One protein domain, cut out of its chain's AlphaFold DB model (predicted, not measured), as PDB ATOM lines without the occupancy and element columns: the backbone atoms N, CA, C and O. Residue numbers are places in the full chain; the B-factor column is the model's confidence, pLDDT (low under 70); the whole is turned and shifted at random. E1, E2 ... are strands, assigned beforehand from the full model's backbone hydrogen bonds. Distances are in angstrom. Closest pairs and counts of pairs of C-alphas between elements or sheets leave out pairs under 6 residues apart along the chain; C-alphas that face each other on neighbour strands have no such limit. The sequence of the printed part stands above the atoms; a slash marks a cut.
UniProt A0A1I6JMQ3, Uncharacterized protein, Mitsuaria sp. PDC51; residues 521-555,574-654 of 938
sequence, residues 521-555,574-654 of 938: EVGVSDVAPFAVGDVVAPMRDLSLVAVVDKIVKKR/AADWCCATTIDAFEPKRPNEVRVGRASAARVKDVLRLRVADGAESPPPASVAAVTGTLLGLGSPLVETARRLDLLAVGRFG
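AT A GLANCE: This is residues 521 to 555 and 574 to 654 of the 938 residues of an uncharacterized protein of Mitsuaria sp. PDC51 (UniProt A0A1I6JMQ3). A closed barrel of six antiparallel strands, E4 to E9, makes one part of the domain, and a smaller part at one end of the longest axis holds the hairpin E2 and E3 with the short strand E1. The two parts meet where E2 comes beside the first residues of E4, and E4 bends strongly on its way round the barrel. The printed part has 116 residues with no named helix and nine named strands, E1 to E9 in that order; the class is all strand, although under half of the residues, 54 of 116, are in named elements. The whole is compact, with a radius of gyration of the C-alphas of 14.6 A, and spans 46 by 33 by 23 A.

HOW THE PARTS SIT: E1, residues 521 to 524, pairs with no named strand. E2, residues 535 to 538, and E3, residues 546 to 552, form an antiparallel hairpin, with N 536 and O 546 within hydrogen-bond range at 2.8 A. E1 and E3 are near each other, with 8 pairs of C-alphas within 10 A. E4, residues 574 to 586, bends by 80 degrees at residue 583; the closest C-alphas of E2 and E4 are those of Val 536 and Ala 574, 4.3 A apart. E4 and E5, residues 593 to 596, form a hairpin, with N 595 and O 585 at 2.9 A. E6, residues 607 to 610, E7, residues 622 to 628, and E8, residues 631 to 634, form a meander, each strand the antiparallel neighbour of the one before: N 608 and O 622 are 2.8 A apart, N 625 and O 633 2.8 A. E5 is the antiparallel neighbour of E8, with N 632 and O 594 at 2.8 A; E5 to E8 form a Greek key, a meander whose last strand pairs with the strand before it. E9, residues 647 to 653, has E6 on one side, with N 651 and O 607 at 2.8 A, and E4 on the other side, with N 648 and O 581 at 2.8 A; E6 to E9 form a second Greek key. Round the ring run E4, E5, E8, E7, E6, E9 and back to E4.

IN THESE COORDINATES: E1 begins at C-alpha 521, (141.268, 105.105, 157.202). E3 is 16.5 A long, E7 16.8 A and E9 19.5 A. E4, the longest strand, runs 27.5 A from C-alpha 574 at (152.817, 108.900, 147.035). E9 ends at C-alpha 653, (154.293, 113.100, 143.216).

THE WHOLE: The C-alphas farthest apart, those of Lys 554 and Gly 629, are 47.1 A apart. Residues 556 to 573 are not printed, and C-alphas 555 and 574 are 19.1 A apart across the cut. The links E6 to E7 and E8 to E9 are long. Mean pLDDT of the printed part is 81.4; residues 597, 599, 612 to 618, 640 to 641 and 645 are under 70.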
ATOM      1  N   GLU A 521     140.864 106.380 157.820       84.31
ATOM      2  CA  GLU A 521     141.268 105.105 157.202       84.31
ATOM      3  C   GLU A 521     140.654 105.022 155.798       84.31
ATOM      4  O   GLU A 521     139.482 105.325 155.637       84.31
ATOM      5  N   VAL A 522     141.416 104.606 154.785       87.50
ATOM      6  CA  VAL A 522     140.945 104.452 153.399       87.50
ATOM      7  C   VAL A 522     141.382 103.103 152.828       87.50
ATOM      8  O   VAL A 522     142.537 102.706 152.979       87.50
ATOM      9  N   GLY A 523     140.469 102.382 152.177       89.12
ATOM     10  CA  GLY A 523     140.754 101.128 151.483       89.12
ATOM     11  C   GLY A 523     141.193 101.361 150.040       89.12
ATOM     12  O   GLY A 523     140.544 102.093 149.289       89.12
ATOM     13  N   VAL A 524     142.283 100.713 149.638       92.69
ATOM     14  CA  VAL A 524     142.921 100.865 148.325       92.69
ATOM     15  C   VAL A 524     143.047  99.529 147.584       92.69
ATOM     16  O   VAL A 524     143.022  98.454 148.185       92.69
ATOM     17  N   SER A 525     143.186  99.581 146.260       91.44
ATOM     18  CA  SER A 525     143.292  98.391 145.405       91.44
ATOM     19  C   SER A 525     144.555  97.570 145.684       91.44
ATOM     20  O   SER A 525     144.504  96.335 145.664       91.44
ATOM     21  N   ASP A 526     145.657  98.235 146.031       88.31
ATOM     22  CA  ASP A 526     146.885  97.633 146.540       88.31
ATOM     23  C   ASP A 526     147.578  98.564 147.550       88.31
ATOM     24  O   ASP A 526     147.551  99.785 147.414       88.31
ATOM     25  N   VAL A 527     148.199  97.973 148.571       88.88
ATOM     26  CA  VAL A 527     149.004  98.669 149.586       88.88
ATOM     27  C   VAL A 527     150.508  98.491 149.376       88.88
ATOM     28  O   VAL A 527     151.277  99.181 150.036       88.88
ATOM     29  N   ALA A 528     150.944  97.584 148.492       84.50
ATOM     30  CA  ALA A 528     152.364  97.332 148.239       84.50
ATOM     31  C   ALA A 528     153.183  98.571 147.800       84.50
ATOM     32  O   ALA A 528     154.333  98.659 148.227       84.50
ATOM     33  N   PRO A 529     152.641  99.556 147.045       84.81
ATOM     34  CA  PRO A 529     153.394 100.761 146.666       84.81
ATOM     35  C   PRO A 529     153.715 101.736 147.817       84.81
ATOM     36  O   PRO A 529     154.485 102.680 147.615       84.81
ATOM     37  N   PHE A 530     153.112 101.558 148.999       88.06
ATOM     38  CA  PHE A 530     153.171 102.518 150.106       88.06
ATOM     39  C   PHE A 530     153.948 101.982 151.314       88.06
ATOM     40  O   PHE A 530     153.877 100.803 151.665       88.06
ATOM     41  N   ALA A 531     154.620 102.892 152.012       87.00
ATOM     42  CA  ALA A 531     155.300 102.686 153.282       87.00
ATOM     43  C   ALA A 531     154.745 103.633 154.362       87.00
ATOM     44  O   ALA A 531     154.148 104.670 154.078       87.00
ATOM     45  N   VAL A 532     154.952 103.283 155.635       85.81
ATOM     46  CA  VAL A 532     154.630 104.187 156.751       85.81
ATOM     47  C   VAL A 532     155.571 105.395 156.704       85.81
ATOM     48  O   VAL A 532     156.777 105.238 156.524       85.81
ATOM     49  N   GLY A 533     155.019 106.597 156.861       83.81
ATOM     50  CA  GLY A 533     155.738 107.864 156.733       83.81
ATOM     51  C   GLY A 533     155.761 108.460 155.319       83.81
ATOM     52  O   GLY A 533     156.240 109.588 155.169       83.81
ATOM     53  N   ASP A 534     155.228 107.759 154.307       87.94
ATOM     54  CA  ASP A 534     155.003 108.330 152.974       87.94
ATOM     55  C   ASP A 534     154.044 109.517 153.033       87.94
ATOM     56  O   ASP A 534     153.079 109.512 153.796       87.94
ATOM     57  N   VAL A 535     154.272 110.507 152.170       90.38
ATOM     58  CA  VAL A 535     153.322 111.603 151.952       90.38
ATOM     59  C   VAL A 535     152.502 111.297 150.708       90.38
ATOM     60  O   VAL A 535     153.068 111.057 149.641       90.38
ATOM     61  N   VAL A 536     151.179 111.305 150.844       93.06
ATOM     62  CA  VAL A 536     150.215 110.940 149.799       93.06
ATOM     63  C   VAL A 536     149.255 112.083 149.484       93.06
ATOM     64  O   VAL A 536     148.957 112.914 150.342       93.06
ATOM     65  N   ALA A 537     148.760 112.098 148.246       92.31
ATOM     66  CA  ALA A 537     147.785 113.061 147.743       92.31
ATOM     67  C   ALA A 537     146.847 112.416 146.702       92.31
ATOM     68  O   ALA A 537     147.242 111.446 146.041       92.31
ATOM     69  N   PRO A 538     145.619 112.927 146.502       90.69
ATOM     70  CA  PRO A 538     144.772 112.499 145.395       90.69
ATOM     71  C   PRO A 538     145.293 113.080 144.073       90.69
ATOM     72  O   PRO A 538     145.527 114.281 143.962       90.69
ATOM     73  N   MET A 539     145.405 112.265 143.019       87.31
ATOM     74  CA  MET A 539     145.943 112.704 141.718       87.31
ATOM     75  C   MET A 539     145.194 113.899 141.095       87.31
ATOM     76  O   MET A 539     145.795 114.637 140.314       87.31
ATOM     77  N   ARG A 540     143.908 114.106 141.425       85.50
ATOM     78  CA  ARG A 540     143.134 115.273 140.955       85.50
ATOM     79  C   ARG A 540     143.607 116.592 141.573       85.50
ATOM     80  O   ARG A 540     143.523 117.625 140.916       85.50
ATOM     81  N   ASP A 541     144.100 116.556 142.812       86.81
ATOM     82  CA  ASP A 541     144.511 117.740 143.559       86.81
ATOM     83  C   ASP A 541     145.657 117.434 144.533       86.81
ATOM     84  O   ASP A 541     145.470 117.073 145.693       86.81
ATOM     85  N   LEU A 542     146.874 117.652 144.042       88.31
ATOM     86  CA  LEU A 542     148.113 117.478 144.794       88.31
ATOM     87  C   LEU A 542     148.398 118.609 145.802       88.31
ATOM     88  O   LEU A 542     149.477 118.635 146.392       88.31
ATOM     89  N   SER A 543     147.483 119.569 145.986       86.19
ATOM     90  CA  SER A 543     147.584 120.528 147.093       86.19
ATOM     91  C   SER A 543     147.177 119.905 148.434       86.19
ATOM     92  O   SER A 543     147.704 120.311 149.473       86.19
ATOM     93  N   LEU A 544     146.311 118.884 148.401       87.69
ATOM     94  CA  LEU A 544     145.841 118.119 149.552       87.69
ATOM     95  C   LEU A 544     146.845 117.004 149.875       87.69
ATOM     96  O   LEU A 544     146.986 116.057 149.103       87.69
ATOM     97  N   VAL A 545     147.545 117.112 151.006       90.25
ATOM     98  CA  VAL A 545     148.611 116.176 151.405       90.25
ATOM     99  C   VAL A 545     148.378 115.605 152.805       90.25
ATOM    100  O   VAL A 545     147.985 116.328 153.718       90.25
ATOM    101  N   ALA A 546     148.645 114.311 152.982       88.12
ATOM    102  CA  ALA A 546     148.609 113.621 154.274       88.12
ATOM    103  C   ALA A 546     149.780 112.637 154.399       88.12
ATOM    104  O   ALA A 546     150.365 112.236 153.394       88.12
ATOM    105  N   VAL A 547     150.124 112.236 155.623       88.38
ATOM    106  CA  VAL A 547     151.131 111.198 155.897       88.38
ATOM    107  C   VAL A 547     150.438 109.847 156.082       88.38
ATOM    108  O   VAL A 547     149.356 109.783 156.658       88.38
ATOM    109  N   VAL A 548     151.040 108.756 155.604       89.38
ATOM    110  CA  VAL A 548     150.594 107.385 155.898       89.38
ATOM    111  C   VAL A 548     151.101 106.987 157.285       89.38
ATOM    112  O   VAL A 548     152.247 106.563 157.435       89.38
ATOM    113  N   ASP A 549     150.251 107.091 158.301       85.81
ATOM    114  CA  ASP A 549     150.598 106.752 159.687       85.81
ATOM    115  C   ASP A 549     150.641 105.234 159.921       85.81
ATOM    116  O   ASP A 549     151.380 104.737 160.773       85.81
ATOM    117  N   LYS A 550     149.833 104.464 159.177       87.12
ATOM    118  CA  LYS A 550     149.738 103.005 159.338       87.12
ATOM    119  C   LYS A 550     149.221 102.311 158.082       87.12
ATOM    120  O   LYS A 550     148.314 102.802 157.420       87.12
ATOM    121  N   ILE A 551     149.724 101.102 157.822       90.69
ATOM    122  CA  ILE A 551     149.252 100.224 156.741       90.69
ATOM    123  C   ILE A 551     148.621  98.960 157.335       90.69
ATOM    124  O   ILE A 551     149.256  98.216 158.085       90.69
ATOM    125  N   VAL A 552     147.367  98.681 156.977       88.00
ATOM    126  CA  VAL A 552     146.589  97.525 157.442       88.00
ATOM    127  C   VAL A 552     146.489  96.495 156.314       88.00
ATOM    128  O   VAL A 552     145.447  96.336 155.675       88.00
ATOM    129  N   LYS A 553     147.589  95.761 156.074       87.25
ATOM    130  CA  LYS A 553     147.739  94.826 154.934       87.25
ATOM    131  C   LYS A 553     146.547  93.872 154.742       87.25
ATOM    132  O   LYS A 553     146.078  93.714 153.623       87.25
ATOM    133  N   LYS A 554     145.998  93.300 155.826       84.50
ATOM    134  CA  LYS A 554     144.845  92.371 155.776       84.50
ATOM    135  C   LYS A 554     143.560  92.976 155.190       84.50
ATOM    136  O   LYS A 554     142.755  92.230 154.650       84.50
ATOM    137  N   ARG A 555     143.355  94.293 155.325       82.31
ATOM    138  CA  ARG A 555     142.179  95.018 154.802       82.31
ATOM    139  C   ARG A 555     142.493  95.840 153.547       82.31
ATOM    140  O   ARG A 555     141.614  96.542 153.070       82.31
ATOM    141  N   ALA A 574     151.765 108.509 146.099       91.19
ATOM    142  CA  ALA A 574     152.817 108.900 147.035       91.19
ATOM    143  C   ALA A 574     153.857 109.826 146.377       91.19
ATOM    144  O   ALA A 574     154.127 109.747 145.176       91.19
ATOM    145  N   ALA A 575     154.448 110.713 147.173       89.06
ATOM    146  CA  ALA A 575     155.597 111.511 146.768       89.06
ATOM    147  C   ALA A 575     156.900 110.705 146.892       89.06
ATOM    148  O   ALA A 575     157.088 109.945 147.842       89.06
ATOM    149  N   ASP A 576     157.839 110.933 145.975       84.06
ATOM    150  CA  ASP A 576     159.229 110.501 146.127       84.06
ATOM    151  C   ASP A 576     160.106 111.717 146.451       84.06
ATOM    152  O   ASP A 576     160.024 112.757 145.788       84.06
ATOM    153  N   TRP A 577     160.955 111.611 147.476       79.12
ATOM    154  CA  TRP A 577     161.839 112.704 147.894       79.12
ATOM    155  C   TRP A 577     162.992 112.878 146.897       79.12
ATOM    156  O   TRP A 577     163.945 112.095 146.843       79.12
ATOM    157  N   CYS A 578     162.883 113.905 146.057       74.00
ATOM    158  CA  CYS A 578     163.741 114.089 144.891       74.00
ATOM    159  C   CYS A 578     164.979 114.949 145.183       74.00
ATOM    160  O   CYS A 578     166.052 114.656 144.650       74.00
ATOM    161  N   CYS A 579     164.845 115.969 146.037       73.06
ATOM    162  CA  CYS A 579     165.899 116.925 146.383       73.06
ATOM    163  C   CYS A 579     165.634 117.613 147.738       73.06
ATOM    164  O   CYS A 579     164.694 117.263 148.454       73.06
ATOM    165  N   ALA A 580     166.466 118.595 148.093       74.62
ATOM    166  CA  ALA A 580     166.295 119.434 149.276       74.62
ATOM    167  C   ALA A 580     166.753 120.879 149.013       74.62
ATOM    168  O   ALA A 580     167.446 121.160 148.033       74.62
ATOM    169  N   THR A 581     166.360 121.798 149.894       74.31
ATOM    170  CA  THR A 581     166.754 123.216 149.883       74.31
ATOM    171  C   THR A 581     166.786 123.747 151.321       74.31
ATOM    172  O   THR A 581     166.059 123.230 152.168       74.31
ATOM    173  N   THR A 582     167.603 124.753 151.641       74.31
ATOM    174  CA  THR A 582     167.573 125.393 152.973       74.31
ATOM    175  C   THR A 582     166.720 126.650 153.005       74.31
ATOM    176  O   THR A 582     166.658 127.404 152.029       74.31
ATOM    177  N   ILE A 583     166.166 126.946 154.180       79.19
ATOM    178  CA  ILE A 583     165.583 128.250 154.501       79.19
ATOM    179  C   ILE A 583     166.682 129.321 154.496       79.19
ATOM    180  O   ILE A 583     167.645 129.249 155.258       79.19
ATOM    181  N   ASP A 584     166.518 130.337 153.656       77.12
ATOM    182  CA  ASP A 584     167.326 131.559 153.647       77.12
ATOM    183  C   ASP A 584     166.720 132.603 154.601       77.12
ATOM    184  O   ASP A 584     167.414 133.163 155.446       77.12
ATOM    185  N   ALA A 585     165.396 132.787 154.554       80.31
ATOM    186  CA  ALA A 585     164.660 133.594 155.524       80.31
ATOM    187  C   ALA A 585     163.225 133.083 155.722       80.31
ATOM    188  O   ALA A 585     162.570 132.635 154.780       80.31
ATOM    189  N   PHE A 586     162.726 133.202 156.950       82.81
ATOM    190  CA  PHE A 586     161.357 132.875 157.339       82.81
ATOM    191  C   PHE A 586     160.844 133.954 158.299       82.81
ATOM    192  O   PHE A 586     161.562 134.345 159.220       82.81
ATOM    193  N   GLU A 587     159.628 134.454 158.076       82.19
ATOM    194  CA  GLU A 587     158.963 135.401 158.976       82.19
ATOM    195  C   GLU A 587     157.760 134.697 159.628       82.19
ATOM    196  O   GLU A 587     156.780 134.441 158.932       82.19
ATOM    197  N   PRO A 588     157.758 134.434 160.951       78.81
ATOM    198  CA  PRO A 588     156.652 133.726 161.613       78.81
ATOM    199  C   PRO A 588     155.273 134.389 161.463       78.81
ATOM    200  O   PRO A 588     154.251 133.722 161.562       78.81
ATOM    201  N   LYS A 589     155.221 135.699 161.173       81.25
ATOM    202  CA  LYS A 589     153.976 136.433 160.863       81.25
ATOM    203  C   LYS A 589     153.389 136.100 159.485       81.25
ATOM    204  O   LYS A 589     152.257 136.482 159.201       81.25
ATOM    205  N   ARG A 590     154.158 135.430 158.628       83.31
ATOM    206  CA  ARG A 590     153.785 134.980 157.285       83.31
ATOM    207  C   ARG A 590     154.121 133.491 157.136       83.31
ATOM    208  O   ARG A 590     154.951 133.131 156.309       83.31
ATOM    209  N   PRO A 591     153.492 132.598 157.919       82.31
ATOM    210  CA  PRO A 591     153.921 131.203 157.997       82.31
ATOM    211  C   PRO A 591     153.751 130.433 156.673       82.31
ATOM    212  O   PRO A 591     154.364 129.387 156.488       82.31
ATOM    213  N   ASN A 592     152.968 130.960 155.726       88.88
ATOM    214  CA  ASN A 592     152.795 130.403 154.382       88.88
ATOM    215  C   ASN A 592     153.832 130.925 153.360       88.88
ATOM    216  O   ASN A 592     153.750 130.573 152.186       88.88
ATOM    217  N   GLU A 593     154.784 131.774 153.758       89.88
ATOM    218  CA  GLU A 593     155.843 132.321 152.900       89.88
ATOM    219  C   GLU A 593     157.222 131.930 153.452       89.88
ATOM    220  O   GLU A 593     157.589 132.292 154.570       89.88
ATOM    221  N   VAL A 594     158.029 131.223 152.655       88.06
ATOM    222  CA  VAL A 594     159.414 130.889 153.020       88.06
ATOM    223  C   VAL A 594     160.370 131.232 151.886       88.06
ATOM    224  O   VAL A 594     160.185 130.825 150.738       88.06
ATOM    225  N   ARG A 595     161.414 132.007 152.191       86.56
ATOM    226  CA  ARG A 595     162.496 132.283 151.247       86.56
ATOM    227  C   ARG A 595     163.537 131.183 151.383       86.56
ATOM    228  O   ARG A 595     164.048 130.942 152.476       86.56
ATOM    229  N   VAL A 596     163.860 130.532 150.274       79.25
ATOM    230  CA  VAL A 596     164.789 129.399 150.223       79.25
ATOM    231  C   VAL A 596     166.006 129.721 149.372       79.25
ATOM    232  O   VAL A 596     165.941 130.516 148.435       79.25
ATOM    233  N   GLY A 597     167.121 129.062 149.669       68.44
ATOM    234  CA  GLY A 597     168.369 129.274 148.944       68.44
ATOM    235  C   GLY A 597     168.352 128.756 147.500       68.44
ATOM    236  O   GLY A 597     168.936 129.375 146.616       68.44
ATOM    237  N   ARG A 598     167.624 127.665 147.224       70.38
ATOM    238  CA  ARG A 598     167.361 127.178 145.860       70.38
ATOM    239  C   ARG A 598     165.868 126.946 145.664       70.38
ATOM    240  O   ARG A 598     165.358 125.878 145.995       70.38
ATOM    241  N   ALA A 599     165.167 127.917 145.084       68.69
ATOM    242  CA  ALA A 599     163.751 127.751 144.752       68.69
ATOM    243  C   ALA A 599     163.526 126.798 143.571       68.69
ATOM    244  O   ALA A 599     162.549 126.066 143.575       68.69
ATOM    245  N   SER A 600     164.472 126.700 142.625       70.50
ATOM    246  CA  SER A 600     164.416 125.736 141.508       70.50
ATOM    247  C   SER A 600     164.509 124.260 141.927       70.50
ATOM    248  O   SER A 600     164.461 123.377 141.070       70.50
ATOM    249  N   ALA A 601     164.680 123.977 143.223       73.56
ATOM    250  CA  ALA A 601     164.515 122.643 143.787       73.56
ATOM    251  C   ALA A 601     163.033 122.225 143.800       73.56
ATOM    252  O   ALA A 601     162.717 121.082 143.471       73.56
ATOM    253  N   ALA A 602     162.139 123.167 144.121       82.56
ATOM    254  CA  ALA A 602     160.712 122.946 144.285       82.56
ATOM    255  C   ALA A 602     159.900 123.543 143.126       82.56
ATOM    256  O   ALA A 602     160.244 124.567 142.537       82.56
ATOM    257  N   ARG A 603     158.785 122.895 142.806       85.12
ATOM    258  CA  ARG A 603     157.807 123.322 141.805       85.12
ATOM    259  C   ARG A 603     156.436 123.449 142.458       85.12
ATOM    260  O   ARG A 603     156.183 122.869 143.509       85.12
ATOM    261  N   VAL A 604     155.521 124.168 141.816       87.44
ATOM    262  CA  VAL A 604     154.112 124.198 142.240       87.44
ATOM    263  C   VAL A 604     153.551 122.766 142.227       87.44
ATOM    264  O   VAL A 604     153.750 122.042 141.250       87.44
ATOM    265  N   LYS A 605     152.858 122.364 143.302       87.50
ATOM    266  CA  LYS A 605     152.406 120.985 143.606       87.50
ATOM    267  C   LYS A 605     153.501 119.960 143.968       87.50
ATOM    268  O   LYS A 605     153.176 118.781 144.098       87.50
ATOM    269  N   ASP A 606     154.758 120.362 144.157       89.00
ATOM    270  CA  ASP A 606     155.679 119.562 144.983       89.00
ATOM    271  C   ASP A 606     155.286 119.707 146.466       89.00
ATOM    272  O   ASP A 606     154.547 120.624 146.842       89.00
ATOM    273  N   VAL A 607     155.778 118.810 147.321       89.62
ATOM    274  CA  VAL A 607     155.539 118.838 148.768       89.62
ATOM    275  C   VAL A 607     156.829 119.102 149.534       89.62
ATOM    276  O   VAL A 607     157.882 118.562 149.207       89.62
ATOM    277  N   LEU A 608     156.752 119.939 150.563       87.50
ATOM    278  CA  LEU A 608     157.851 120.242 151.469       87.50
ATOM    279  C   LEU A 608     157.625 119.578 152.821       87.50
ATOM    280  O   LEU A 608     156.501 119.536 153.327       87.50
ATOM    281  N   ARG A 609     158.711 119.134 153.449       82.88
ATOM    282  CA  ARG A 609     158.725 118.746 154.861       82.88
ATOM    283  C   ARG A 609     159.937 119.374 155.532       82.88
ATOM    284  O   ARG A 609     161.070 119.162 155.097       82.88
ATOM    285  N   LEU A 610     159.686 120.171 156.568       78.44
ATOM    286  CA  LEU A 610     160.738 120.715 157.418       78.44
ATOM    287  C   LEU A 610     161.321 119.593 158.271       78.44
ATOM    288  O   LEU A 610     160.577 118.834 158.899       78.44
ATOM    289  N   ARG A 611     162.650 119.515 158.318       70.62
ATOM    290  CA  ARG A 611     163.336 118.639 159.258       70.62
ATOM    291  C   ARG A 611     163.456 119.301 160.634       70.62
ATOM    292  O   ARG A 611     163.855 120.456 160.737       70.62
ATOM    293  N   VAL A 612     163.201 118.522 161.684       63.44
ATOM    294  CA  VAL A 612     163.498 118.872 163.082       63.44
ATOM    295  C   VAL A 612     164.545 117.893 163.633       63.44
ATOM    296  O   VAL A 612     164.753 116.822 163.062       63.44
ATOM    297  N   ALA A 613     165.241 118.280 164.704       51.75
ATOM    298  CA  ALA A 613     166.177 117.411 165.416       51.75
ATOM    299  C   ALA A 613     165.456 116.265 166.155       51.75
ATOM    300  O   ALA A 613     164.268 116.370 166.471       51.75
ATOM    301  N   ASP A 614     166.191 115.189 166.436       42.94
ATOM    302  CA  ASP A 614     165.647 113.945 166.986       42.94
ATOM    303  C   ASP A 614     164.874 114.152 168.298       42.94
ATOM    304  O   ASP A 614     165.292 114.891 169.191       42.94
ATOM    305  N   GLY A 615     163.730 113.472 168.415       44.78
ATOM    306  CA  GLY A 615     162.841 113.536 169.579       44.78
ATOM    307  C   GLY A 615     161.750 114.614 169.519       44.78
ATOM    308  O   GLY A 615     160.846 114.585 170.349       44.78
ATOM    309  N   ALA A 616     161.780 115.527 168.543       53.91
ATOM    310  CA  ALA A 616     160.671 116.443 168.273       53.91
ATOM    311  C   ALA A 616     159.639 115.823 167.310       53.91
ATOM    312  O   ALA A 616     159.995 115.072 166.399       53.91
ATOM    313  N   GLU A 617     158.356 116.170 167.467       56.84
ATOM    314  CA  GLU A 617     157.325 115.785 166.495       56.84
ATOM    315  C   GLU A 617     157.635 116.392 165.117       56.84
ATOM    316  O   GLU A 617     157.912 117.587 164.985       56.84
ATOM    317  N   SER A 618     157.591 115.559 164.071       63.44
ATOM    318  CA  SER A 618     157.713 116.039 162.692       63.44
ATOM    319  C   SER A 618     156.535 116.957 162.355       63.44
ATOM    320  O   SER A 618     155.393 116.517 162.494       63.44
ATOM    321  N   PRO A 619     156.769 118.176 161.843       70.25
ATOM    322  CA  PRO A 619     155.689 119.036 161.392       70.25
ATOM    323  C   PRO A 619     154.967 118.415 160.186       70.25
ATOM    324  O   PRO A 619     155.580 117.650 159.425       70.25
ATOM    325  N   PRO A 620     153.680 118.749 159.982       76.44
ATOM    326  CA  PRO A 620     152.927 118.269 158.834       76.44
ATOM    327  C   PRO A 620     153.584 118.721 157.516       76.44
ATOM    328  O   PRO A 620     154.167 119.808 157.455       76.44
ATOM    329  N   PRO A 621     153.499 117.907 156.449       86.38
ATOM    330  CA  PRO A 621     153.966 118.306 155.129       86.38
ATOM    331  C   PRO A 621     153.121 119.464 154.574       86.38
ATOM    332  O   PRO A 621     151.915 119.535 154.808       86.38
ATOM    333  N   ALA A 622     153.743 120.349 153.794       87.94
ATOM    334  CA  ALA A 622     153.084 121.489 153.158       87.94
ATOM    335  C   ALA A 622     153.263 121.437 151.635       87.94
ATOM    336  O   ALA A 622     154.382 121.303 151.142       87.94
ATOM    337  N   SER A 623     152.176 121.557 150.875       91.56
ATOM    338  CA  SER A 623     152.235 121.643 149.412       91.56
ATOM    339  C   SER A 623     152.728 123.022 148.953       91.56
ATOM    340  O   SER A 623     152.456 124.045 149.586       91.56
ATOM    341  N   VAL A 624     153.468 123.074 147.845       91.38
ATOM    342  CA  VAL A 624     153.945 124.332 147.248       91.38
ATOM    343  C   VAL A 624     152.850 124.921 146.362       91.38
ATOM    344  O   VAL A 624     152.528 124.374 145.305       91.38
ATOM    345  N   ALA A 625     152.296 126.058 146.776       90.88
ATOM    346  CA  ALA A 625     151.252 126.781 146.058       90.88
ATOM    347  C   ALA A 625     151.815 127.740 144.991       90.88
ATOM    348  O   ALA A 625     151.207 127.907 143.935       90.88
ATOM    349  N   ALA A 626     152.979 128.354 145.238       89.69
ATOM    350  CA  ALA A 626     153.602 129.317 144.323       89.69
ATOM    351  C   ALA A 626     155.136 129.315 144.427       89.69
ATOM    352  O   ALA A 626     155.694 129.012 145.481       89.69
ATOM    353  N   VAL A 627     155.818 129.701 143.341       88.88
ATOM    354  CA  VAL A 627     157.283 129.850 143.277       88.88
ATOM    355  C   VAL A 627     157.619 131.165 142.569       88.88
ATOM    356  O   VAL A 627     157.341 131.308 141.380       88.88
ATOM    357  N   THR A 628     158.232 132.114 143.283       86.19
ATOM    358  CA  THR A 628     158.535 133.464 142.776       86.19
ATOM    359  C   THR A 628     159.956 133.875 143.162       86.19
ATOM    360  O   THR A 628     160.218 134.289 144.292       86.19
ATOM    361  N   GLY A 629     160.904 133.781 142.225       82.50
ATOM    362  CA  GLY A 629     162.318 134.026 142.531       82.50
ATOM    363  C   GLY A 629     162.818 133.014 143.565       82.50
ATOM    364  O   GLY A 629     162.744 131.819 143.312       82.50
ATOM    365  N   THR A 630     163.293 133.477 144.725       80.94
ATOM    366  CA  THR A 630     163.675 132.629 145.876       80.94
ATOM    367  C   THR A 630     162.541 132.375 146.881       80.94
ATOM    368  O   THR A 630     162.754 131.688 147.876       80.94
ATOM    369  N   LEU A 631     161.344 132.930 146.662       87.19
ATOM    370  CA  LEU A 631     160.199 132.802 147.568       87.19
ATOM    371  C   LEU A 631     159.316 131.608 147.177       87.19
ATOM    372  O   LEU A 631     158.879 131.513 146.029       87.19
ATOM    373  N   LEU A 632     159.015 130.740 148.142       89.81
ATOM    374  CA  LEU A 632     157.994 129.698 148.033       89.81
ATOM    375  C   LEU A 632     156.751 130.126 148.820       89.81
ATOM    376  O   LEU A 632     156.845 130.468 149.999       89.81
ATOM    377  N   GLY A 633     155.595 130.088 148.159       90.38
ATOM    378  CA  GLY A 633     154.284 130.179 148.800       90.38
ATOM    379  C   GLY A 633     153.753 128.778 149.090       90.38
ATOM    380  O   GLY A 633     153.806 127.910 148.217       90.38
ATOM    381  N   LEU A 634     153.249 128.553 150.301       90.00
ATOM    382  CA  LEU A 634     152.831 127.249 150.815       90.00
ATOM    383  C   LEU A 634     151.305 127.169 150.962       90.00
ATOM    384  O   LEU A 634     150.659 128.135 151.369       90.00
ATOM    385  N   GLY A 635     150.732 125.999 150.667       84.12
ATOM    386  CA  GLY A 635     149.309 125.701 150.872       84.12
ATOM    387  C   GLY A 635     148.915 125.538 152.346       84.12
ATOM    388  O   GLY A 635     147.742 125.674 152.680       84.12
ATOM    389  N   SER A 636     149.898 125.315 153.222       81.19
ATOM    390  CA  SER A 636     149.742 125.189 154.675       81.19
ATOM    391  C   SER A 636     150.884 125.920 155.395       81.19
ATOM    392  O   SER A 636     151.982 126.003 154.837       81.19
ATOM    393  N   PRO A 637     150.661 126.437 156.616       80.06
ATOM    394  CA  PRO A 637     151.685 127.150 157.374       80.06
ATOM    395  C   PRO A 637     152.869 126.250 157.743       80.06
ATOM    396  O   PRO A 637     152.695 125.139 158.245       80.06
ATOM    397  N   LEU A 638     154.082 126.766 157.548       77.00
ATOM    398  CA  LEU A 638     155.298 126.218 158.138       77.00
ATOM    399  C   LEU A 638     155.293 126.489 159.653       77.00
ATOM    400  O   LEU A 638     154.840 127.545 160.097       77.00
ATOM    401  N   VAL A 639     155.802 125.549 160.453       71.75
ATOM    402  CA  VAL A 639     155.858 125.705 161.918       71.75
ATOM    403  C   VAL A 639     156.714 126.899 162.348       71.75
ATOM    404  O   VAL A 639     157.797 127.135 161.814       71.75
ATOM    405  N   GLU A 640     156.254 127.610 163.382       63.91
ATOM    406  CA  GLU A 640     156.885 128.829 163.922       63.91
ATOM    407  C   GLU A 640     158.339 128.635 164.390       63.91
ATOM    408  O   GLU A 640     159.081 129.604 164.545       63.91
ATOM    409  N   THR A 641     158.759 127.389 164.621       68.81
ATOM    410  CA  THR A 641     160.103 127.028 165.085       68.81
ATOM    411  C   THR A 641     161.173 127.038 163.992       68.81
ATOM    412  O   THR A 641     162.349 126.945 164.343       68.81
ATOM    413  N   ALA A 642     160.793 127.164 162.713       75.50
ATOM    414  CA  ALA A 642     161.698 127.128 161.564       75.50
ATOM    415  C   ALA A 642     162.695 128.306 161.538       75.50
ATOM    416  O   ALA A 642     162.345 129.458 161.808       75.50
ATOM    417  N   ARG A 643     163.956 128.029 161.186       74.69
ATOM    418  CA  ARG A 643     165.082 128.978 161.237       74.69
ATOM    419  C   ARG A 643     165.876 128.999 159.934       74.69
ATOM    420  O   ARG A 643     165.843 128.073 159.130       74.69
ATOM    421  N   ARG A 644     166.669 130.060 159.745       74.00
ATOM    422  CA  ARG A 644     167.653 130.143 158.654       74.00
ATOM    423  C   ARG A 644     168.660 128.984 158.748       74.00
ATOM    424  O   ARG A 644     169.203 128.719 159.826       74.00
ATOM    425  N   LEU A 645     168.931 128.371 157.596       67.69
ATOM    426  CA  LEU A 645     169.655 127.116 157.347       67.69
ATOM    427  C   LEU A 645     168.965 125.815 157.788       67.69
ATOM    428  O   LEU A 645     169.577 124.756 157.659       67.69
ATOM    429  N   ASP A 646     167.709 125.839 158.241       72.75
ATOM    430  CA  ASP A 646     166.965 124.585 158.405       72.75
ATOM    431  C   ASP A 646     166.646 123.977 157.028       72.75
ATOM    432  O   ASP A 646     166.444 124.696 156.039       72.75
ATOM    433  N   LEU A 647     166.622 122.644 156.954       72.50
ATOM    434  CA  LEU A 647     166.417 121.913 155.706       72.50
ATOM    435  C   LEU A 647     164.930 121.668 155.429       72.50
ATOM    436  O   LEU A 647     164.199 121.126 156.262       72.50
ATOM    437  N   LEU A 648     164.524 121.985 154.204       77.94
ATOM    438  CA  LEU A 648     163.265 121.577 153.600       77.94
ATOM    439  C   LEU A 648     163.551 120.450 152.599       77.94
ATOM    440  O   LEU A 648     164.165 120.675 151.552       77.94
ATOM    441  N   ALA A 649     163.106 119.235 152.917       78.94
ATOM    442  CA  ALA A 649     163.079 118.141 151.950       78.94
ATOM    443  C   ALA A 649     161.970 118.403 150.919       78.94
ATOM    444  O   ALA A 649     160.897 118.886 151.288       78.94
ATOM    445  N   VAL A 650     162.216 118.084 149.642       82.38
ATOM    446  CA  VAL A 650     161.277 118.309 148.530       82.38
ATOM    447  C   VAL A 650     160.845 116.971 147.923       82.38
ATOM    448  O   VAL A 650     161.629 116.258 147.287       82.38
ATOM    449  N   GLY A 651     159.578 116.630 148.122       85.75
ATOM    450  CA  GLY A 651     158.910 115.467 147.550       85.75
ATOM    451  C   GLY A 651     158.173 115.823 146.265       85.75
ATOM    452  O   GLY A 651     157.560 116.886 146.168       85.75
ATOM    453  N   ARG A 652     158.199 114.922 145.281       87.00
ATOM    454  CA  ARG A 652     157.450 115.063 144.028       87.00
ATOM    455  C   ARG A 652     156.538 113.867 143.821       87.00
ATOM    456  O   ARG A 652     156.993 112.727 143.828       87.00
ATOM    457  N   PHE A 653     155.255 114.130 143.601       88.25
ATOM    458  CA  PHE A 653     154.293 113.100 143.216       88.25
ATOM    459  C   PHE A 653     154.548 112.650 141.779       88.25
ATOM    460  O   PHE A 653     154.597 113.484 140.865       88.25
ATOM    461  N   GLY A 654     154.696 111.338 141.593       84.75
ATOM    462  CA  GLY A 654     154.836 110.735 140.272       84.75
ATOM    463  C   GLY A 654     153.606 110.997 139.397       84.75
ATOM    464  O   GLY A 654     152.475 111.069 139.881       84.75
TER     465      GLY A 654